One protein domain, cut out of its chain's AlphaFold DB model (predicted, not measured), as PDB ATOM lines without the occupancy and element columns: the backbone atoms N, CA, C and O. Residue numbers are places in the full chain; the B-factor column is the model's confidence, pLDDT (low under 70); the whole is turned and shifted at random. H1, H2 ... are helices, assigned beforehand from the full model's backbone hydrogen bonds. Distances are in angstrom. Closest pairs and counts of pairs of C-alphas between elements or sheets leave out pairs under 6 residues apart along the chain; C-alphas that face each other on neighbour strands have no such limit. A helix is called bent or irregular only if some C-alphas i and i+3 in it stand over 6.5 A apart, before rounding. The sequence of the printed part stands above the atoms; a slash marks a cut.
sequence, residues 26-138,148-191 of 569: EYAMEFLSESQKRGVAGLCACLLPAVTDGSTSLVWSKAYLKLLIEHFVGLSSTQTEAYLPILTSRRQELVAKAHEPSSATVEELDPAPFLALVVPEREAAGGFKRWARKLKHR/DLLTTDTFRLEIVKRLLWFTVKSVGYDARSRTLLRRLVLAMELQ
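Overview. This is residues 26 to 138 and 148 to 191 of the 569 residues of an uncharacterized protein of Phytophthora nicotianae (UniProt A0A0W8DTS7). H1 runs through the middle of an elongated, all-helix body: with H2 and H3 it makes a three-helix up-and-down bundle, each helix running against the one before it, and the hairpin of H6 and H7 packs steeply across it, H7 on H1 and the later part of H6 on H2. The short H4 also packs on H1, while H5 lies off at one end, touching no helix, and residues 96 to 102 stick out at the other end. The printed part has 157 residues, 100 of them in seven named helices, H1 to H7 in chain order, with no named strand. It is compact, with a radius of gyration of the C-alphas of 15.7 A, and spans 52 by 27 by 27 A.

Along the chain. Find C-alpha 34 at (2.661, 42.350, -55.424); from there H1 runs over residues 34 to 50, 25.8 A long. Next come H2, residues 59 to 73, 20.3 A, and H3, residues 77 to 96, 30.2 A. H1 and H3 are only just irregular: C-alphas 46 and 49 are 6.8 A apart, C-alphas 82 and 85 6.7 A. H4 is residues 112 to 115 and H5 residues 125 to 135. Past the cut, find C-alpha 152 at (19.609, 45.258, -53.025), where H6 begins; it runs to residue 171, 27.1 A. H7, residues 175 to 187, 18.3 A, ends at C-alpha 187 (18.037, 36.436, -43.801).

Arrangement. Begin at the hub, H1, which touches four helices. It forms a hairpin with H2, opposite ways at a shallow tilt of 19 degrees; the closest C-alphas, of Lys 37 and Val 73, are 5.8 A apart. H1 touches H3, the same way at a shallow tilt of 34 degrees, only just short of steep; look at Pro 49 and Arg 91, closest C-alphas at 5.3 A. H2 and H3 form a hairpin at a steep tilt of 42 degrees, closest at the C-alphas of Ile 69 and Thr 80, 6.2 A. With residues 38 to 43 alone H1 touches H4, closest at the C-alphas of Gly 39 and Phe 114, 4.3 A. Its residues 43 to 48 alone touch residues 180 to 184 of H7, opposite ways at a steep tilt of 60 degrees; the closest C-alphas, of Leu 48 and Leu 180, are 6.0 A apart. H6 and H7 form a hairpin at a shallow tilt of 9 degrees, closest at the C-alphas of Val 160 and Val 185, 7.2 A. H2 and H6 only just touch, with 3 pairs of C-alphas within 8 A, the closest those of Phe 72 and Phe 166, 7.0 A. In H5, H6 and H7 every O i to N i+4 pair is within hydrogen-bond range; in H1 11 of 13 are, in H2 10 of 11, in H3 10 of 16, and H4 is too short for such a pair.

Size, cuts and confidence. The two C-alphas farthest apart, of His 99 and His 137, are 54.5 A apart. Residues 139 to 147 are not printed, and C-alphas 138 and 148 are 19.2 A apart across this cut. The link from H3 to H4, residues 97 to 111, is long. Look for pLDDT under 70 at residues 26 to 28, 96 to 109, 122 to 138 and 148 to 150; the mean of the printed part is 78.4.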
ATOM      1  N   GLU A  26       0.611  55.138 -42.729       61.59
ATOM      2  CA  GLU A  26       1.849  55.868 -42.998       61.59
ATOM      3  C   GLU A  26       3.064  54.944 -43.174       61.59
ATOM      4  O   GLU A  26       3.942  55.238 -43.983       61.59
ATOM      5  N   TYR A  27       3.086  53.802 -42.479       63.62
ATOM      6  CA  TYR A  27       4.192  52.837 -42.539       63.62
ATOM      7  C   TYR A  27       3.914  51.653 -43.472       63.62
ATOM      8  O   TYR A  27       4.748  50.753 -43.585       63.62
ATOM      9  N   ALA A  28       2.758  51.643 -44.145       68.56
ATOM     10  CA  ALA A  28       2.391  50.580 -45.068       68.56
ATOM     11  C   ALA A  28       3.326  50.547 -46.287       68.56
ATOM     12  O   ALA A  28       3.827  51.565 -46.779       68.56
ATOM     13  N   MET A  29       3.546  49.345 -46.806       71.56
ATOM     14  CA  MET A  29       4.461  49.070 -47.914       71.56
ATOM     15  C   MET A  29       3.833  49.371 -49.286       71.56
ATOM     16  O   MET A  29       3.880  48.559 -50.207       71.56
ATOM     17  N   GLU A  30       3.261  50.570 -49.450       70.38
ATOM     18  CA  GLU A  30       2.591  51.001 -50.691       70.38
ATOM     19  C   GLU A  30       3.530  51.055 -51.911       70.38
ATOM     20  O   GLU A  30       3.072  51.072 -53.051       70.38
ATOM     21  N   PHE A  31       4.846  51.094 -51.684       75.19
ATOM     22  CA  PHE A  31       5.857  51.147 -52.741       75.19
ATOM     23  C   PHE A  31       6.263  49.769 -53.282       75.19
ATOM     24  O   PHE A  31       6.942  49.723 -54.308       75.19
ATOM     25  N   LEU A  32       5.887  48.677 -52.606       83.44
ATOM     26  CA  LEU A  32       6.223  47.325 -53.038       83.44
ATOM     27  C   LEU A  32       5.279  46.819 -54.128       83.44
ATOM     28  O   LEU A  32       4.063  47.012 -54.054       83.44
ATOM     29  N   SER A  33       5.836  46.089 -55.093       86.00
ATOM     30  CA  SER A  33       5.054  45.296 -56.037       86.00
ATOM     31  C   SER A  33       4.379  44.104 -55.339       86.00
ATOM     32  O   SER A  33       4.755  43.688 -54.241       86.00
ATOM     33  N   GLU A  34       3.368  43.514 -55.979       86.56
ATOM     34  CA  GLU A  34       2.661  42.350 -55.424       86.56
ATOM     35  C   GLU A  34       3.579  41.130 -55.231       86.56
ATOM     36  O   GLU A  34       3.379  40.350 -54.299       86.56
ATOM     37  N   SER A  35       4.608  40.962 -56.070       88.69
ATOM     38  CA  SER A  35       5.629  39.917 -55.903       88.69
ATOM     39  C   SER A  35       6.493  40.179 -54.665       88.69
ATOM     40  O   SER A  35       6.659  39.282 -53.839       88.69
ATOM     41  N   GLN A  36       6.970  41.412 -54.482       90.44
ATOM     42  CA  GLN A  36       7.774  41.812 -53.324       90.44
ATOM     43  C   GLN A  36       6.990  41.687 -52.012       90.44
ATOM     44  O   GLN A  36       7.522  41.184 -51.022       90.44
ATOM     45  N   LYS A  37       5.704  42.065 -52.004       91.31
ATOM     46  CA  LYS A  37       4.808  41.874 -50.851       91.31
ATOM     47  C   LYS A  37       4.707  40.406 -50.438       91.31
ATOM     48  O   LYS A  37       4.820  40.092 -49.254       91.31
ATOM     49  N   ARG A  38       4.546  39.497 -51.408       91.19
ATOM     50  CA  ARG A  38       4.544  38.044 -51.154       91.19
ATOM     51  C   ARG A  38       5.889  37.553 -50.626       91.19
ATOM     52  O   ARG A  38       5.907  36.711 -49.734       91.19
ATOM     53  N   GLY A  39       6.992  38.108 -51.129       92.56
ATOM     54  CA  GLY A  39       8.337  37.868 -50.604       92.56
ATOM     55  C   GLY A  39       8.447  38.204 -49.121       92.56
ATOM     56  O   GLY A  39       8.777  37.344 -48.314       92.56
ATOM     57  N   VAL A  40       8.088  39.428 -48.731       93.06
ATOM     58  CA  VAL A  40       8.161  39.868 -47.326       93.06
ATOM     59  C   VAL A  40       7.220  39.060 -46.426       93.06
ATOM     60  O   VAL A  40       7.632  38.607 -45.359       93.06
ATOM     61  N   ALA A  41       5.981  38.813 -46.863       93.06
ATOM     62  CA  ALA A  41       5.025  37.987 -46.122       93.06
ATOM     63  C   ALA A  41       5.540  36.551 -45.911       93.06
ATOM     64  O   ALA A  41       5.458  36.016 -44.803       93.06
ATOM     65  N   GLY A  42       6.117  35.950 -46.953       92.31
ATOM     66  CA  GLY A  42       6.705  34.618 -46.894       92.31
ATOM     67  C   GLY A  42       7.949  34.541 -46.013       92.31
ATOM     68  O   GLY A  42       8.066  33.605 -45.228       92.31
ATOM     69  N   LEU A  43       8.825  35.553 -46.048       92.56
ATOM     70  CA  LEU A  43       9.969  35.647 -45.132       92.56
ATOM     71  C   LEU A  43       9.516  35.671 -43.670       92.56
ATOM     72  O   LEU A  43      10.000  34.877 -42.863       92.56
ATOM     73  N   CYS A  44       8.543  36.522 -43.333       92.31
ATOM     74  CA  CYS A  44       7.971  36.556 -41.988       92.31
ATOM     75  C   CYS A  44       7.372  35.195 -41.601       92.31
ATOM     76  O   CYS A  44       7.630  34.704 -40.504       92.31
ATOM     77  N   ALA A  45       6.624  34.549 -42.500       91.12
ATOM     78  CA  ALA A  45       6.020  33.241 -42.245       91.12
ATOM     79  C   ALA A  45       7.054  32.109 -42.080       91.12
ATOM     80  O   ALA A  45       6.831  31.190 -41.295       91.12
ATOM     81  N   CYS A  46       8.190  32.172 -42.777       89.56
ATOM     82  CA  CYS A  46       9.273  31.197 -42.646       89.56
ATOM     83  C   CYS A  46      10.077  31.363 -41.356       89.56
ATOM     84  O   CYS A  46      10.470  30.368 -40.752       89.56
ATOM     85  N   LEU A  47      10.336  32.602 -40.935       89.38
ATOM     86  CA  LEU A  47      11.270  32.889 -39.841       89.38
ATOM     87  C   LEU A  47      10.607  32.914 -38.461       89.38
ATOM     88  O   LEU A  47      11.241  32.590 -37.454       89.38
ATOM     89  N   LEU A  48       9.326  33.271 -38.399       88.75
ATOM     90  CA  LEU A  48       8.581  33.403 -37.149       88.75
ATOM     91  C   LEU A  48       8.438  32.106 -36.317       88.75
ATOM     92  O   LEU A  48       8.465  32.215 -35.095       88.75
ATOM     93  N   PRO A  49       8.366  30.880 -36.880       85.69
ATOM     94  CA  PRO A  49       8.307  29.630 -36.100       85.69
ATOM     95  C   PRO A  49       9.523  29.375 -35.201       85.69
ATOM     96  O   PRO A  49       9.447  28.582 -34.253       85.69
ATOM     97  N   ALA A  50      10.640  30.034 -35.514       83.00
ATOM     98  CA  ALA A  50      11.877  29.982 -34.752       83.00
ATOM     99  C   ALA A  50      11.956  31.071 -33.658       83.00
ATOM    100  O   ALA A  50      12.942  31.134 -32.919       83.00
ATOM    101  N   VAL A  51      10.924  31.914 -33.535       87.62
ATOM    102  CA  VAL A  51      10.690  32.801 -32.391       87.62
ATOM    103  C   VAL A  51       9.842  32.049 -31.374       87.62
ATOM    104  O   VAL A  51       8.760  31.552 -31.686       87.62
ATOM    105  N   THR A  52      10.313  31.953 -30.134       85.19
ATOM    106  CA  THR A  52       9.513  31.332 -29.077       85.19
ATOM    107  C   THR A  52       8.488  32.322 -28.539       85.19
ATOM    108  O   THR A  52       8.834  33.388 -28.028       85.19
ATOM    109  N   ASP A  53       7.215  31.935 -28.619       80.81
ATOM    110  CA  ASP A  53       6.090  32.727 -28.125       80.81
ATOM    111  C   ASP A  53       5.440  32.180 -26.842       80.81
ATOM    112  O   ASP A  53       4.417  32.696 -26.396       80.81
ATOM    113  N   GLY A  54       6.048  31.146 -26.250       78.12
ATOM    114  CA  GLY A  54       5.603  30.473 -25.025       78.12
ATOM    115  C   GLY A  54       4.442  29.494 -25.195       78.12
ATOM    116  O   GLY A  54       4.131  28.750 -24.257       78.12
ATOM    117  N   SER A  55       3.851  29.436 -26.393       79.06
ATOM    118  CA  SER A  55       2.735  28.559 -26.733       79.06
ATOM    119  C   SER A  55       3.178  27.385 -27.612       79.06
ATOM    120  O   SER A  55       4.113  27.477 -28.406       79.06
ATOM    121  N   THR A  56       2.493  26.249 -27.498       75.69
ATOM    122  CA  THR A  56       2.709  25.096 -28.391       75.69
ATOM    123  C   THR A  56       2.006  25.269 -29.737       75.69
ATOM    124  O   THR A  56       2.440  24.704 -30.738       75.69
ATOM    125  N   SER A  57       0.933  26.063 -29.779       79.44
ATOM    126  CA  SER A  57       0.057  26.255 -30.940       79.44
ATOM    127  C   SER A  57       0.350  27.521 -31.755       79.44
ATOM    128  O   SER A  57      -0.383  27.802 -32.714       79.44
ATOM    129  N   LEU A  58       1.430  28.239 -31.420       83.06
ATOM    130  CA  LEU A  58       1.888  29.465 -32.079       83.06
ATOM    131  C   LEU A  58       0.840  30.591 -32.054       83.06
ATOM    132  O   LEU A  58       0.603  31.247 -33.070       83.06
ATOM    133  N   VAL A  59       0.147  30.772 -30.924       86.06
ATOM    134  CA  VAL A  59      -1.002  31.691 -30.811       86.06
ATOM    135  C   VAL A  59      -0.590  33.122 -31.136       86.06
ATOM    136  O   VAL A  59      -1.176  33.751 -32.021       86.06
ATOM    137  N   TRP A  60       0.440  33.622 -30.453       88.94
ATOM    138  CA  TRP A  60       0.932  34.979 -30.669       88.94
ATOM    139  C   TRP A  60       1.556  35.109 -32.054       88.94
ATOM    140  O   TRP A  60       1.266  36.066 -32.760       88.94
ATOM    141  N   SER A  61       2.336  34.117 -32.485       88.62
ATOM    142  CA  SER A  61       2.996  34.138 -33.795       88.62
ATOM    143  C   SER A  61       1.987  34.228 -34.946       88.62
ATOM    144  O   SER A  61       2.149  35.031 -35.861       88.62
ATOM    145  N   LYS A  62       0.890  33.463 -34.893       89.81
ATOM    146  CA  LYS A  62      -0.184  33.535 -35.896       89.81
ATOM    147  C   LYS A  62      -0.869  34.900 -35.892       89.81
ATOM    148  O   LYS A  62      -1.079  35.466 -36.960       89.81
ATOM    149  N   ALA A  63      -1.203  35.432 -34.716       89.69
ATOM    150  CA  ALA A  63      -1.831  36.748 -34.597       89.69
ATOM    151  C   ALA A  63      -0.909  37.869 -35.105       89.69
ATOM    152  O   ALA A  63      -1.338  38.726 -35.874       89.69
ATOM    153  N   TYR A  64       0.371  37.819 -34.737       90.62
ATOM    154  CA  TYR A  64       1.375  38.787 -35.159       90.62
ATOM    155  C   TYR A  64       1.615  38.727 -36.671       90.62
ATOM    156  O   TYR A  64       1.613  39.768 -37.323       90.62
ATOM    157  N   LEU A  65       1.713  37.530 -37.263       90.88
ATOM    158  CA  LEU A  65       1.847  37.387 -38.715       90.88
ATOM    159  C   LEU A  65       0.653  37.997 -39.461       90.88
ATOM    160  O   LEU A  65       0.859  38.688 -40.457       90.88
ATOM    161  N   LYS A  66      -0.578  37.787 -38.974       90.38
ATOM    162  CA  LYS A  66      -1.773  38.411 -39.567       90.38
ATOM    163  C   LYS A  66      -1.680  39.931 -39.545       90.38
ATOM    164  O   LYS A  66      -1.862  40.558 -40.582       90.38
ATOM    165  N   LEU A  67      -1.316  40.506 -38.396       89.06
ATOM    166  CA  LEU A  67      -1.142  41.952 -38.255       89.06
ATOM    167  C   LEU A  67      -0.087  42.496 -39.226       89.06
ATOM    168  O   LEU A  67      -0.330  43.502 -39.889       89.06
ATOM    169  N   LEU A  68       1.061  41.822 -39.350       89.56
ATOM    170  CA  LEU A  68       2.108  42.228 -40.288       89.56
ATOM    171  C   LEU A  68       1.628  42.156 -41.743       89.56
ATOM    172  O   LEU A  68       1.822  43.095 -42.512       89.56
ATOM    173  N   ILE A  69       0.996  41.060 -42.147       90.38
ATOM    174  CA  ILE A  69       0.603  40.876 -43.545       90.38
ATOM    175  C   ILE A  69      -0.535  41.833 -43.934       90.38
ATOM    176  O   ILE A  69      -0.477  42.460 -44.994       90.38
ATOM    177  N   GLU A  70      -1.547  41.982 -43.084       89.38
ATOM    178  CA  GLU A  70      -2.733  42.779 -43.406       89.38
ATOM    179  C   GLU A  70      -2.464  44.284 -43.307       89.38
ATOM    180  O   GLU A  70      -2.907  45.042 -44.169       89.38
ATOM    181  N   HIS A  71      -1.707  44.731 -42.299       85.75
ATOM    182  CA  HIS A  71      -1.527  46.162 -42.039       85.75
ATOM    183  C   HIS A  71      -0.185  46.729 -42.499       85.75
ATOM    184  O   HIS A  71      -0.132  47.891 -42.897       85.75
ATOM    185  N   PHE A  72       0.895  45.945 -42.456       85.94
ATOM    186  CA  PHE A  72       2.210  46.415 -42.897       85.94
ATOM    187  C   PHE A  72       2.461  46.106 -44.376       85.94
ATOM    188  O   PHE A  72       2.802  47.004 -45.149       85.94
ATOM    189  N   VAL A  73       2.248  44.855 -44.796       88.19
ATOM    190  CA  VAL A  73       2.417  44.444 -46.200       88.19
ATOM    191  C   VAL A  73       1.232  44.899 -47.065       88.19
ATOM    192  O   VAL A  73       1.419  45.263 -48.228       88.19
ATOM    193  N   GLY A  74       0.021  44.918 -46.500       86.62
ATOM    194  CA  GLY A  74      -1.196  45.354 -47.186       86.62
ATOM    195  C   GLY A  74      -1.812  44.288 -48.096       86.62
ATOM    196  O   GLY A  74      -2.357  44.630 -49.145       86.62
ATOM    197  N   LEU A  75      -1.689  43.003 -47.738       87.94
ATOM    198  CA  LEU A  75      -2.404  41.910 -48.412       87.94
ATOM    199  C   LEU A  75      -3.791  41.698 -47.781       87.94
ATOM    200  O   LEU A  75      -4.016  42.024 -46.617       87.94
ATOM    201  N   SER A  76      -4.738  41.144 -48.542       88.12
ATOM    202  CA  SER A  76      -6.081  40.857 -48.025       88.12
ATOM    203  C   SER A  76      -6.064  39.711 -47.013       88.12
ATOM    204  O   SER A  76      -5.239  38.802 -47.103       88.12
ATOM    205  N   SER A  77      -7.052  39.668 -46.116       88.12
ATOM    206  CA  SER A  77      -7.164  38.579 -45.132       88.12
ATOM    207  C   SER A  77      -7.226  37.183 -45.778       88.12
ATOM    208  O   SER A  77      -6.631  36.225 -45.291       88.12
ATOM    209  N   THR A  78      -7.837  37.073 -46.964       88.62
ATOM    210  CA  THR A  78      -7.842  35.833 -47.759       88.62
ATOM    211  C   THR A  78      -6.451  35.404 -48.228       88.62
ATOM    212  O   THR A  78      -6.167  34.210 -48.273       88.62
ATOM    213  N   GLN A  79      -5.575  36.351 -48.570       87.06
ATOM    214  CA  GLN A  79      -4.184  36.070 -48.928       87.06
ATOM    215  C   GLN A  79      -3.357  35.718 -47.687       87.06
ATOM    216  O   GLN A  79      -2.501  34.843 -47.760       87.06
ATOM    217  N   THR A  80      -3.633  36.352 -46.545       87.88
ATOM    218  CA  THR A  80      -2.964  36.096 -45.260       87.88
ATOM    219  C   THR A  80      -3.124  34.651 -44.789       87.88
ATOM    220  O   THR A  80      -2.153  34.032 -44.353       87.88
ATOM    221  N   GLU A  81      -4.325  34.081 -44.920       89.25
ATOM    222  CA  GLU A  81      -4.609  32.695 -44.519       89.25
ATOM    223  C   GLU A  81      -3.724  31.666 -45.248       89.25
ATOM    224  O   GLU A  81      -3.401  30.622 -44.681       89.25
ATOM    225  N   ALA A  82      -3.236  31.977 -46.455       89.94
ATOM    226  CA  ALA A  82      -2.334  31.098 -47.202       89.94
ATOM    227  C   ALA A  82      -0.947  30.932 -46.547       89.94
ATOM    228  O   ALA A  82      -0.258  29.951 -46.819       89.94
ATOM    229  N   TYR A  83      -0.538  31.855 -45.666       89.25
ATOM    230  CA  TYR A  83       0.772  31.821 -45.006       89.25
ATOM    231  C   TYR A  83       0.755  31.101 -43.649       89.25
ATOM    232  O   TYR A  83       1.799  30.655 -43.175       89.25
ATOM    233  N   LEU A  84      -0.409  30.932 -43.010       88.81
ATOM    234  CA  LEU A  84      -0.499  30.261 -41.704       88.81
ATOM    235  C   LEU A  84      -0.082  28.776 -41.722       88.81
ATOM    236  O   LEU A  84       0.524  28.327 -40.739       88.81
ATOM    237  N   PRO A  85      -0.353  27.990 -42.787       89.50
ATOM    238  CA  PRO A  85       0.145  26.620 -42.882       89.50
ATOM    239  C   PRO A  85       1.675  26.539 -42.870       89.50
ATOM    240  O   PRO A  85       2.218  25.616 -42.263       89.50
ATOM    241  N   ILE A  86       2.365  27.533 -43.452       86.38
ATOM    242  CA  ILE A  86       3.836  27.607 -43.465       86.38
ATOM    243  C   ILE A  86       4.362  27.642 -42.028       86.38
ATOM    244  O   ILE A  86       5.231  26.845 -41.681       86.38
ATOM    245  N   LEU A  87       3.767  28.474 -41.161       82.12
ATOM    246  CA  LEU A  87       4.160  28.553 -39.749       82.12
ATOM    247  C   LEU A  87       4.095  27.187 -39.052       82.12
ATOM    248  O   LEU A  87       4.987  26.817 -38.290       82.12
ATOM    249  N   THR A  88       3.012  26.446 -39.298       83.31
ATOM    250  CA  THR A  88       2.737  25.185 -38.598       83.31
ATOM    251  C   THR A  88       3.621  24.051 -39.122       83.31
ATOM    252  O   THR A  88       4.191  23.322 -38.312       83.31
ATOM    253  N   SER A  89       3.793  23.945 -40.446       83.94
ATOM    254  CA  SER A  89       4.684  22.956 -41.079       83.94
ATOM    255  C   SER A  89       6.123  23.141 -40.612       83.94
ATOM    256  O   SER A  89       6.738  22.220 -40.078       83.94
ATOM    257  N   ARG A  90       6.636  24.375 -40.700       78.75
ATOM    258  CA  ARG A  90       8.011  24.688 -40.297       78.75
ATOM    259  C   ARG A  90       8.247  24.424 -38.817       78.75
ATOM    260  O   ARG A  90       9.290  23.903 -38.442       78.75
ATOM    261  N   ARG A  91       7.269  24.708 -37.953       77.56
ATOM    262  CA  ARG A  91       7.385  24.378 -36.527       77.56
ATOM    263  C   ARG A  91       7.529  22.878 -36.286       77.56
ATOM    264  O   ARG A  91       8.308  22.491 -35.422       77.56
ATOM    265  N   GLN A  92       6.795  22.048 -37.023       77.69
ATOM    266  CA  GLN A  92       6.903  20.591 -36.919       77.69
ATOM    267  C   GLN A  92       8.268  20.095 -37.405       77.69
ATOM    268  O   GLN A  92       8.876  19.269 -36.730       77.69
ATOM    269  N   GLU A  93       8.783  20.649 -38.506       75.50
ATOM    270  CA  GLU A  93      10.133  20.355 -39.011       75.50
ATOM    271  C   GLU A  93      11.213  20.683 -37.970       75.50
ATOM    272  O   GLU A  93      12.073  19.848 -37.691       75.50
ATOM    273  N   LEU A  94      11.134  21.857 -37.332       72.31
ATOM    274  CA  LEU A  94      12.075  22.259 -36.281       72.31
ATOM    275  C   LEU A  94      12.009  21.353 -35.048       72.31
ATOM    276  O   LEU A  94      13.036  21.023 -34.463       72.31
ATOM    277  N   VAL A  95      10.805  20.938 -34.643       70.38
ATOM    278  CA  VAL A  95      10.631  20.007 -33.517       70.38
ATOM    279  C   VAL A  95      11.167  18.617 -33.866       70.38
ATOM    280  O   VAL A  95      11.756  17.966 -33.008       70.38
ATOM    281  N   ALA A  96      11.014  18.165 -35.112       65.88
ATOM    282  CA  ALA A  96      11.540  16.878 -35.563       65.88
ATOM    283  C   ALA A  96      13.079  16.862 -35.610       65.88
ATOM    284  O   ALA A  96      13.690  15.864 -35.235       65.88
ATOM    285  N   LYS A  97      13.701  17.980 -36.006       62.41
ATOM    286  CA  LYS A  97      15.163  18.155 -36.033       62.41
ATOM    287  C   LYS A  97      15.795  18.381 -34.654       62.41
ATOM    288  O   LYS A  97      17.010  18.347 -34.532       62.41
ATOM    289  N   ALA A  98      14.998  18.541 -33.599       51.78
ATOM    290  CA  ALA A  98      15.458  18.939 -32.267       51.78
ATOM    291  C   ALA A  98      16.417  17.968 -31.538       51.78
ATOM    292  O   ALA A  98      16.842  18.283 -30.429       51.78
ATOM    293  N   HIS A  99      16.746  16.812 -32.125       43.78
ATOM    294  CA  HIS A  99      17.816  15.931 -31.635       43.78
ATOM    295  C   HIS A  99      19.220  16.412 -32.057       43.78
ATOM    296  O   HIS A  99      20.210  15.861 -31.587       43.78
ATOM    297  N   GLU A 100      19.315  17.448 -32.900       37.38
ATOM    298  CA  GLU A 100      20.540  18.208 -33.153       37.38
ATOM    299  C   GLU A 100      20.456  19.535 -32.369       37.38
ATOM    300  O   GLU A 100      19.665  20.424 -32.697       37.38
ATOM    301  N   PRO A 101      21.179  19.654 -31.240       34.66
ATOM    302  CA  PRO A 101      20.943  20.696 -30.253       34.66
ATOM    303  C   PRO A 101      21.673  21.987 -30.627       34.66
ATOM    304  O   PRO A 101      22.726  22.275 -30.078       34.66
ATOM    305  N   SER A 102      21.139  22.781 -31.550       37.59
ATOM    306  CA  SER A 102      21.369  24.236 -31.600       37.59
ATOM    307  C   SER A 102      20.634  24.848 -32.785       37.59
ATOM    308  O   SER A 102      20.509  24.222 -33.821       37.59
ATOM    309  N   SER A 103      20.138  26.074 -32.603       45.91
ATOM    310  CA  SER A 103      19.826  27.029 -33.672       45.91
ATOM    311  C   SER A 103      19.145  26.474 -34.928       45.91
ATOM    312  O   SER A 103      19.818  26.073 -35.864       45.91
ATOM    313  N   ALA A 104      17.828  26.657 -35.047       52.38
ATOM    314  CA  ALA A 104      17.268  26.882 -36.377       52.38
ATOM    315  C   ALA A 104      17.974  28.116 -36.963       52.38
ATOM    316  O   ALA A 104      17.564  29.256 -36.673       52.38
ATOM    317  N   THR A 105      19.090  27.910 -37.667       59.69
ATOM    318  CA  THR A 105      19.770  28.976 -38.386       59.69
ATOM    319  C   THR A 105      18.823  29.429 -39.480       59.69
ATOM    320  O   THR A 105      17.878  28.737 -39.874       59.69
ATOM    321  N   VAL A 106      19.013  30.654 -39.941       57.22
ATOM    322  CA  VAL A 106      18.210  31.152 -41.052       57.22
ATOM    323  C   VAL A 106      18.357  30.248 -42.281       57.22
ATOM    324  O   VAL A 106      17.384  30.078 -43.008       57.22
ATOM    325  N   GLU A 107      19.509  29.600 -42.469       59.69
ATOM    326  CA  GLU A 107      19.745  28.664 -43.572       59.69
ATOM    327  C   GLU A 107      18.863  27.411 -43.472       59.69
ATOM    328  O   GLU A 107      18.309  26.970 -44.477       59.69
ATOM    329  N   GLU A 108      18.643  26.875 -42.268       65.62
ATOM    330  CA  GLU A 108      17.768  25.710 -42.066       65.62
ATOM    331  C   GLU A 108      16.293  25.985 -42.380       65.62
ATOM    332  O   GLU A 108      15.537  25.060 -42.694       65.62
ATOM    333  N   LEU A 109      15.881  27.251 -42.273       68.12
ATOM    334  CA  LEU A 109      14.517  27.704 -42.546       68.12
ATOM    335  C   LEU A 109      14.263  27.945 -44.045       68.12
ATOM    336  O   LEU A 109      13.113  28.186 -44.422       68.12
ATOM    337  N   ASP A 110      15.311  27.863 -44.873       75.12
ATOM    338  CA  ASP A 110      15.317  28.067 -46.327       75.12
ATOM    339  C   ASP A 110      14.417  29.235 -46.788       75.12
ATOM    340  O   ASP A 110      13.394  29.042 -47.460       75.12
ATOM    341  N   PRO A 111      14.743  30.482 -46.397       83.38
ATOM    342  CA  PRO A 111      14.011  31.667 -46.830       83.38
ATOM    343  C   PRO A 111      14.295  32.046 -48.289       83.38
ATOM    344  O   PRO A 111      13.672  32.985 -48.792       83.38
ATOM    345  N   ALA A 112      15.213  31.355 -48.978       84.69
ATOM    346  CA  ALA A 112      15.728  31.732 -50.293       84.69
ATOM    347  C   ALA A 112      14.637  31.981 -51.358       84.69
ATOM    348  O   ALA A 112      14.738  32.991 -52.063       84.69
ATOM    349  N   PRO A 113      13.554  31.175 -51.455       88.19
ATOM    350  CA  PRO A 113      12.490  31.422 -52.433       88.19
ATOM    351  C   PRO A 113      11.781  32.766 -52.231       88.19
ATOM    352  O   PRO A 113      11.379  33.413 -53.196       88.19
ATOM    353  N   PHE A 114      11.635  33.198 -50.978       90.50
ATOM    354  CA  PHE A 114      10.996  34.466 -50.638       90.50
ATOM    355  C   PHE A 114      11.981  35.631 -50.696       90.50
ATOM    356  O   PHE A 114      11.625  36.706 -51.174       90.50
ATOM    357  N   LEU A 115      13.231  35.405 -50.284       89.56
ATOM    358  CA  LEU A 115      14.310  36.387 -50.369       89.56
ATOM    359  C   LEU A 115      14.583  36.814 -51.817       89.56
ATOM    360  O   LEU A 115      14.817  37.995 -52.071       89.56
ATOM    361  N   ALA A 116      14.483  35.882 -52.769       87.81
ATOM    362  CA  ALA A 116      14.627  36.154 -54.198       87.81
ATOM    363  C   ALA A 116      13.603  37.175 -54.732       87.81
ATOM    364  O   ALA A 116      13.853  37.825 -55.745       87.81
ATOM    365  N   LEU A 117      12.465  37.342 -54.047       88.75
ATOM    366  CA  LEU A 117      11.439  38.331 -54.388       88.75
ATOM    367  C   LEU A 117      11.705  39.702 -53.750       88.75
ATOM    368  O   LEU A 117      11.099  40.686 -54.164       88.75
ATOM    369  N   VAL A 118      12.597  39.796 -52.760       88.25
ATOM    370  CA  VAL A 118      12.929  41.044 -52.054       88.25
ATOM    371  C   VAL A 118      14.156  41.692 -52.692       88.25
ATOM    372  O   VAL A 118      15.228  41.819 -52.095       88.25
ATOM    373  N   VAL A 119      13.980  42.083 -53.952       85.44
ATOM    374  CA  VAL A 119      14.978  42.787 -54.765       85.44
ATOM    375  C   VAL A 119      14.333  43.988 -55.464       85.44
ATOM    376  O   VAL A 119      13.154  43.917 -55.827       85.44
ATOM    377  N   PRO A 120      15.060  45.101 -55.659       79.81
ATOM    378  CA  PRO A 120      14.512  46.283 -56.311       79.81
ATOM    379  C   PRO A 120      14.210  46.010 -57.794       79.81
ATOM    380  O   PRO A 120      15.081  45.613 -58.568       79.81
ATOM    381  N   GLU A 121      12.974  46.269 -58.223       71.12
ATOM    382  CA  GLU A 121      12.585  46.197 -59.635       71.12
ATOM    383  C   GLU A 121      13.089  47.443 -60.385       71.12
ATOM    384  O   GLU A 121      12.715  48.577 -60.068       71.12
ATOM    385  N   ARG A 122      13.924  47.247 -61.419       58.78
ATOM    386  CA  ARG A 122      14.514  48.352 -62.205       58.78
ATOM    387  C   ARG A 122      13.465  49.231 -62.904       58.78
ATOM    388  O   ARG A 122      13.719  50.415 -63.113       58.78
ATOM    389  N   GLU A 123      12.285  48.688 -63.207       48.84
ATOM    390  CA  GLU A 123      11.165  49.414 -63.829       48.84
ATOM    391  C   GLU A 123      10.211  50.054 -62.796       48.84
ATOM    392  O   GLU A 123       9.702  51.154 -63.024       48.84
ATOM    393  N   ALA A 124      10.039  49.452 -61.609       48.28
ATOM    394  CA  ALA A 124       9.211  49.998 -60.522       48.28
ATOM    395  C   ALA A 124       9.929  51.048 -59.650       48.28
ATOM    396  O   ALA A 124       9.304  51.678 -58.792       48.28
ATOM    397  N   ALA A 125      11.211  51.331 -59.918       47.38
ATOM    398  CA  ALA A 125      11.987  52.414 -59.302       47.38
ATOM    399  C   ALA A 125      11.287  53.792 -59.369       47.38
ATOM    400  O   ALA A 125      11.608  54.704 -58.604       47.38
ATOM    401  N   GLY A 126      10.296  53.956 -60.253       51.22
ATOM    402  CA  GLY A 126       9.403  55.109 -60.282       51.22
ATOM    403  C   GLY A 126       8.555  55.285 -59.016       51.22
ATOM    404  O   GLY A 126       8.336  56.428 -58.627       51.22
ATOM    405  N   GLY A 127       8.101  54.209 -58.360       54.84
ATOM    406  CA  GLY A 127       7.334  54.253 -57.106       54.84
ATOM    407  C   GLY A 127       8.200  54.691 -55.925       54.84
ATOM    408  O   GLY A 127       7.887  55.680 -55.259       54.84
ATOM    409  N   PHE A 128       9.361  54.050 -55.771       52.56
ATOM    410  CA  PHE A 128      10.368  54.411 -54.772       52.56
ATOM    411  C   PHE A 128      10.864  55.856 -54.947       52.56
ATOM    412  O   PHE A 128      10.832  56.630 -53.998       52.56
ATOM    413  N   LYS A 129      11.197  56.302 -56.171       55.50
ATOM    414  CA  LYS A 129      11.597  57.703 -56.442       55.50
ATOM    415  C   LYS A 129      10.477  58.724 -56.216       55.50
ATOM    416  O   LYS A 129      10.756  59.899 -55.961       55.50
ATOM    417  N   ARG A 130       9.206  58.345 -56.393       55.34
ATOM    418  CA  ARG A 130       8.044  59.224 -56.130       55.34
ATOM    419  C   ARG A 130       7.793  59.349 -54.630       55.34
ATOM    420  O   ARG A 130       7.508  60.444 -54.160       55.34
ATOM    421  N   TRP A 131       7.968  58.256 -53.892       53.00
ATOM    422  CA  TRP A 131       7.871  58.222 -52.437       53.00
ATOM    423  C   TRP A 131       9.069  58.889 -51.743       53.00
ATOM    424  O   TRP A 131       8.858  59.725 -50.872       53.00
ATOM    425  N   ALA A 132      10.307  58.646 -52.186       50.31
ATOM    426  CA  ALA A 132      11.505  59.316 -51.666       50.31
ATOM    427  C   ALA A 132      11.391  60.845 -51.807       50.31
ATOM    428  O   ALA A 132      11.769  61.594 -50.913       50.31
ATOM    429  N   ARG A 133      10.757  61.326 -52.888       50.00
ATOM    430  CA  ARG A 133      10.376  62.741 -53.052       50.00
ATOM    431  C   ARG A 133       9.320  63.228 -52.053       50.00
ATOM    432  O   ARG A 133       9.342  64.402 -51.708       50.00
ATOM    433  N   LYS A 134       8.416  62.359 -51.593       47.00
ATOM    434  CA  LYS A 134       7.399  62.654 -50.569       47.00
ATOM    435  C   LYS A 134       8.028  62.758 -49.170       47.00
ATOM    436  O   LYS A 134       7.606  63.614 -48.401       47.00
ATOM    437  N   LEU A 135       9.078  61.977 -48.884       44.44
ATOM    438  CA  LEU A 135       9.909  62.136 -47.675       44.44
ATOM    439  C   LEU A 135      10.837  63.352 -47.724       44.44
ATOM    440  O   LEU A 135      11.130  63.940 -46.688       44.44
ATOM    441  N   LYS A 136      11.253  63.769 -48.925       39.81
ATOM    442  CA  LYS A 136      12.164  64.905 -49.162       39.81
ATOM    443  C   LYS A 136      11.675  66.247 -48.595       39.81
ATOM    444  O   LYS A 136      12.458  67.181 -48.491       39.81
ATOM    445  N   HIS A 137      10.407  66.348 -48.191       40.00
ATOM    446  CA  HIS A 137       9.881  67.502 -47.459       40.00
ATOM    447  C   HIS A 137      10.252  67.536 -45.963       40.00
ATOM    448  O   HIS A 137       9.840  68.475 -45.283       40.00
ATOM    449  N   ARG A 138      11.025  66.567 -45.437       43.44
ATOM    450  CA  ARG A 138      11.429  66.540 -44.020       43.44
ATOM    451  C   ARG A 138      12.874  66.926 -43.691       43.44
ATOM    452  O   ARG A 138      13.080  67.297 -42.542       43.44
ATOM    453  N   ASP A 148      22.409  56.488 -55.216       45.38
ATOM    454  CA  ASP A 148      23.041  55.368 -54.493       45.38
ATOM    455  C   ASP A 148      22.005  54.393 -53.888       45.38
ATOM    456  O   ASP A 148      22.319  53.255 -53.543       45.38
ATOM    457  N   LEU A 149      20.729  54.796 -53.847       51.00
ATOM    458  CA  LEU A 149      19.581  54.078 -53.266       51.00
ATOM    459  C   LEU A 149      18.972  52.954 -54.145       51.00
ATOM    460  O   LEU A 149      17.761  52.730 -54.132       51.00
ATOM    461  N   LEU A 150      19.771  52.260 -54.962       61.12
ATOM    462  CA  LEU A 150      19.281  51.187 -55.856       61.12
ATOM    463  C   LEU A 150      20.077  49.878 -55.745       61.12
ATOM    464  O   LEU A 150      20.007  49.030 -56.639       61.12
ATOM    465  N   THR A 151      20.821  49.694 -54.657       76.12
ATOM    466  CA  THR A 151      21.398  48.391 -54.309       76.12
ATOM    467  C   THR A 151      20.357  47.522 -53.603       76.12
ATOM    468  O   THR A 151      19.421  48.018 -52.973       76.12
ATOM    469  N   THR A 152      20.499  46.204 -53.712       82.69
ATOM    470  CA  THR A 152      19.609  45.258 -53.025       82.69
ATOM    471  C   THR A 152      19.615  45.476 -51.507       82.69
ATOM    472  O   THR A 152      18.556  45.441 -50.884       82.69
ATOM    473  N   ASP A 153      20.777  45.789 -50.934       84.50
ATOM    474  CA  ASP A 153      20.965  45.950 -49.490       84.50
ATOM    475  C   ASP A 153      20.223  47.174 -48.951       84.50
ATOM    476  O   ASP A 153      19.509  47.081 -47.956       84.50
ATOM    477  N   THR A 154      20.310  48.316 -49.642       83.25
ATOM    478  CA  THR A 154      19.596  49.543 -49.240       83.25
ATOM    479  C   THR A 154      18.082  49.364 -49.329       83.25
ATOM    480  O   THR A 154      17.351  49.797 -48.438       83.25
ATOM    481  N   PHE A 155      17.604  48.658 -50.358       86.31
ATOM    482  CA  PHE A 155      16.190  48.318 -50.509       86.31
ATOM    483  C   PHE A 155      15.685  47.400 -49.384       86.31
ATOM    484  O   PHE A 155      14.643  47.671 -48.784       86.31
ATOM    485  N   ARG A 156      16.424  46.329 -49.071       90.81
ATOM    486  CA  ARG A 156      16.092  45.408 -47.974       90.81
ATOM    487  C   ARG A 156      16.141  46.115 -46.616       90.81
ATOM    488  O   ARG A 156      15.239  45.932 -45.802       90.81
ATOM    489  N   LEU A 157      17.144  46.963 -46.386       89.69
ATOM    490  CA  LEU A 157      17.282  47.726 -45.147       89.69
ATOM    491  C   LEU A 157      16.098  48.671 -44.928       89.69
ATOM    492  O   LEU A 157      15.562  48.728 -43.823       89.69
ATOM    493  N   GLU A 158      15.635  49.357 -45.971       86.50
ATOM    494  CA  GLU A 158      14.462  50.234 -45.894       86.50
ATOM    495  C   GLU A 158      13.192  49.469 -45.485       86.50
ATOM    496  O   GLU A 158      12.412  49.942 -44.656       86.50
ATOM    497  N   ILE A 159      13.000  48.251 -46.002       90.12
ATOM    498  CA  ILE A 159      11.892  47.374 -45.591       90.12
ATOM    499  C   ILE A 159      11.963  47.078 -44.088       90.12
ATOM    500  O   ILE A 159      10.955  47.195 -43.386       90.12
ATOM    501  N   VAL A 160      13.148  46.723 -43.583       92.81
ATOM    502  CA  VAL A 160      13.356  46.413 -42.161       92.81
ATOM    503  C   VAL A 160      13.127  47.643 -41.282       92.81
ATOM    504  O   VAL A 160      12.429  47.539 -40.273       92.81
ATOM    505  N   LYS A 161      13.638  48.816 -41.675       90.50
ATOM    506  CA  LYS A 161      13.419  50.077 -40.951       90.50
ATOM    507  C   LYS A 161      11.935  50.401 -40.824       90.50
ATOM    508  O   LYS A 161      11.454  50.701 -39.733       90.50
ATOM    509  N   ARG A 162      11.167  50.272 -41.909       87.44
ATOM    510  CA  ARG A 162       9.719  50.510 -41.858       87.44
ATOM    511  C   ARG A 162       8.980  49.491 -41.016       87.44
ATOM    512  O   ARG A 162       8.060  49.869 -40.297       87.44
ATOM    513  N   LEU A 163       9.376  48.222 -41.084       91.06
ATOM    514  CA  LEU A 163       8.800  47.188 -40.231       91.06
ATOM    515  C   LEU A 163       9.051  47.501 -38.753       91.06
ATOM    516  O   LEU A 163       8.148  47.340 -37.930       91.06
ATOM    517  N   LEU A 164      10.250  47.983 -38.417       90.75
ATOM    518  CA  LEU A 164      10.593  48.422 -37.069       90.75
ATOM    519  C   LEU A 164       9.703  49.596 -36.628       90.75
ATOM    520  O   LEU A 164       9.044  49.491 -35.595       90.75
ATOM    521  N   TRP A 165       9.600  50.663 -37.427       87.88
ATOM    522  CA  TRP A 165       8.717  51.803 -37.138       87.88
ATOM    523  C   TRP A 165       7.250  51.386 -36.976       87.88
ATOM    524  O   TRP A 165       6.601  51.764 -35.997       87.88
ATOM    525  N   PHE A 166       6.739  50.560 -37.893       85.88
ATOM    526  CA  PHE A 166       5.388  50.011 -37.830       85.88
ATOM    527  C   PHE A 166       5.165  49.227 -36.532       85.88
ATOM    528  O   PHE A 166       4.169  49.443 -35.839       85.88
ATOM    529  N   THR A 167       6.115  48.359 -36.176       87.19
ATOM    530  CA  THR A 167       6.051  47.538 -34.963       87.19
ATOM    531  C   THR A 167       6.040  48.414 -33.716       87.19
ATOM    532  O   THR A 167       5.170  48.237 -32.867       87.19
ATOM    533  N   VAL A 168       6.935  49.399 -33.617       84.50
ATOM    534  CA  VAL A 168       7.033  50.281 -32.445       84.50
ATOM    535  C   VAL A 168       5.795  51.168 -32.288       84.50
ATOM    536  O   VAL A 168       5.279  51.293 -31.179       84.50
ATOM    537  N   LYS A 169       5.299  51.781 -33.370       79.94
ATOM    538  CA  LYS A 169       4.188  52.748 -33.306       79.94
ATOM    539  C   LYS A 169       2.800  52.103 -33.314       79.94
ATOM    540  O   LYS A 169       1.871  52.719 -32.800       79.94
ATOM    541  N   SER A 170       2.644  50.910 -33.896       75.56
ATOM    542  CA  SER A 170       1.310  50.367 -34.208       75.56
ATOM    543  C   SER A 170       0.981  49.015 -33.578       75.56
ATOM    544  O   SER A 170      -0.199  48.719 -33.411       75.56
ATOM    545  N   VAL A 171       1.977  48.186 -33.242       77.62
ATOM    546  CA  VAL A 171       1.731  46.810 -32.760       77.62
ATOM    547  C   VAL A 171       2.225  46.591 -31.330       77.62
ATOM    548  O   VAL A 171       1.522  45.997 -30.517       77.62
ATOM    549  N   GLY A 172       3.420  47.082 -31.018       80.31
ATOM    550  CA  GLY A 172       4.150  46.799 -29.788       80.31
ATOM    551  C   GLY A 172       5.505  46.169 -30.100       80.31
ATOM    552  O   GLY A 172       5.594  45.211 -30.867       80.31
ATOM    553  N   TYR A 173       6.555  46.721 -29.496       86.69
ATOM    554  CA  TYR A 173       7.933  46.276 -29.666       86.69
ATOM    555  C   TYR A 173       8.406  45.551 -28.403       86.69
ATOM    556  O   TYR A 173       8.636  46.173 -27.370       86.69
ATOM    557  N   ASP A 174       8.490  44.229 -28.497       90.31
ATOM    558  CA  ASP A 174       8.780  43.283 -27.418       90.31
ATOM    559  C   ASP A 174       9.860  42.269 -27.846       90.31
ATOM    560  O   ASP A 174      10.378  42.312 -28.964       90.31
ATOM    561  N   ALA A 175      10.241  41.342 -26.963       91.88
ATOM    562  CA  ALA A 175      11.332  40.414 -27.255       91.88
ATOM    563  C   ALA A 175      11.050  39.500 -28.455       91.88
ATOM    564  O   ALA A 175      11.973  39.128 -29.180       91.88
ATOM    565  N   ARG A 176       9.782  39.158 -28.704       91.31
ATOM    566  CA  ARG A 176       9.381  38.279 -29.809       91.31
ATOM    567  C   ARG A 176       9.522  38.991 -31.150       91.31
ATOM    568  O   ARG A 176      10.163  38.470 -32.062       91.31
ATOM    569  N   SER A 177       8.978  40.199 -31.249       91.62
ATOM    570  CA  SER A 177       9.075  41.036 -32.449       91.62
ATOM    571  C   SER A 177      10.520  41.452 -32.756       91.62
ATOM    572  O   SER A 177      10.951  41.341 -33.905       91.62
ATOM    573  N   ARG A 178      11.322  41.805 -31.738       92.38
ATOM    574  CA  ARG A 178      12.770  42.045 -31.895       92.38
ATOM    575  C   ARG A 178      13.522  40.807 -32.389       92.38
ATOM    576  O   ARG A 178      14.360  40.916 -33.282       92.38
ATOM    577  N   THR A 179      13.192  39.622 -31.870       92.19
ATOM    578  CA  THR A 179      13.794  38.358 -32.335       92.19
ATOM    579  C   THR A 179      13.452  38.080 -33.802       92.19
ATOM    580  O   THR A 179      14.324  37.650 -34.558       92.19
ATOM    581  N   LEU A 180      12.213  38.348 -34.240       92.56
ATOM    582  CA  LEU A 180      11.852  38.237 -35.658       92.56
ATOM    583  C   LEU A 180      12.686  39.197 -36.517       92.56
ATOM    584  O   LEU A 180      13.225  38.776 -37.537       92.56
ATOM    585  N   LEU A 181      12.809  40.461 -36.103       93.31
ATOM    586  CA  LEU A 181      13.593  41.467 -36.825       93.31
ATOM    587  C   LEU A 181      15.054  41.046 -36.979       93.31
ATOM    588  O   LEU A 181      15.588  41.136 -38.080       93.31
ATOM    589  N   ARG A 182      15.680  40.506 -35.926       91.44
ATOM    590  CA  ARG A 182      17.042  39.951 -36.011       91.44
ATOM    591  C   ARG A 182      17.160  38.861 -37.069       91.44
ATOM    592  O   ARG A 182      18.076  38.882 -37.883       91.44
ATOM    593  N   ARG A 183      16.207  37.926 -37.088       90.62
ATOM    594  CA  ARG A 183      16.184  36.847 -38.085       90.62
ATOM    595  C   ARG A 183      15.978  37.382 -39.499       90.62
ATOM    596  O   ARG A 183      16.603  36.875 -40.420       90.62
ATOM    597  N   LEU A 184      15.127  38.396 -39.673       92.69
ATOM    598  CA  LEU A 184      14.909  39.048 -40.966       92.69
ATOM    599  C   LEU A 184      16.172  39.742 -41.470       92.69
ATOM    600  O   LEU A 184      16.511  39.576 -42.632       92.69
ATOM    601  N   VAL A 185      16.877  40.471 -40.605       92.25
ATOM    602  CA  VAL A 185      18.148  41.130 -40.937       92.25
ATOM    603  C   VAL A 185      19.172  40.110 -41.414       92.25
ATOM    604  O   VAL A 185      19.733  40.283 -42.492       92.25
ATOM    605  N   LEU A 186      19.343  39.015 -40.670       89.69
ATOM    606  CA  LEU A 186      20.281  37.959 -41.041       89.69
ATOM    607  C   LEU A 186      19.864  37.263 -42.351       89.69
ATOM    608  O   LEU A 186      20.696  37.058 -43.226       89.69
ATOM    609  N   ALA A 187      18.568  36.992 -42.548       89.75
ATOM    610  CA  ALA A 187      18.037  36.436 -43.801       89.75
ATOM    611  C   ALA A 187      18.160  37.369 -45.002       89.75
ATOM    612  O   ALA A 187      18.245  36.904 -46.131       89.75
ATOM    613  N   MET A 188      18.140  38.676 -44.768       91.69
ATOM    614  CA  MET A 188      18.302  39.691 -45.798       91.69
ATOM    615  C   MET A 188      19.768  40.046 -46.064       91.69
ATOM    616  O   MET A 188      20.010  40.908 -46.909       91.69
ATOM    617  N   GLU A 189      20.711  39.371 -45.394       89.44
ATOM    618  CA  GLU A 189      22.161  39.601 -45.494       89.44
ATOM    619  C   GLU A 189      22.552  41.028 -45.065       89.44
ATOM    620  O   GLU A 189      23.470  41.643 -45.600       89.44
ATOM    621  N   LEU A 190      21.823  41.575 -44.089       90.62
ATOM    622  CA  LEU A 190      22.018  42.918 -43.552       90.62
ATOM    623  C   LEU A 190      22.785  42.886 -42.227       90.62
ATOM    624  O   LEU A 190      22.873  41.861 -41.555       90.62
ATOM    625  N   GLN A 191      23.305  44.043 -41.815       88.50
ATOM    626  CA  GLN A 191      23.984  44.201 -40.530       88.50
ATOM    627  C   GLN A 191      23.003  44.639 -39.436       88.50
ATOM    628  O   GLN A 191      22.281  45.626 -39.583       88.50
TER     629      GLN A 191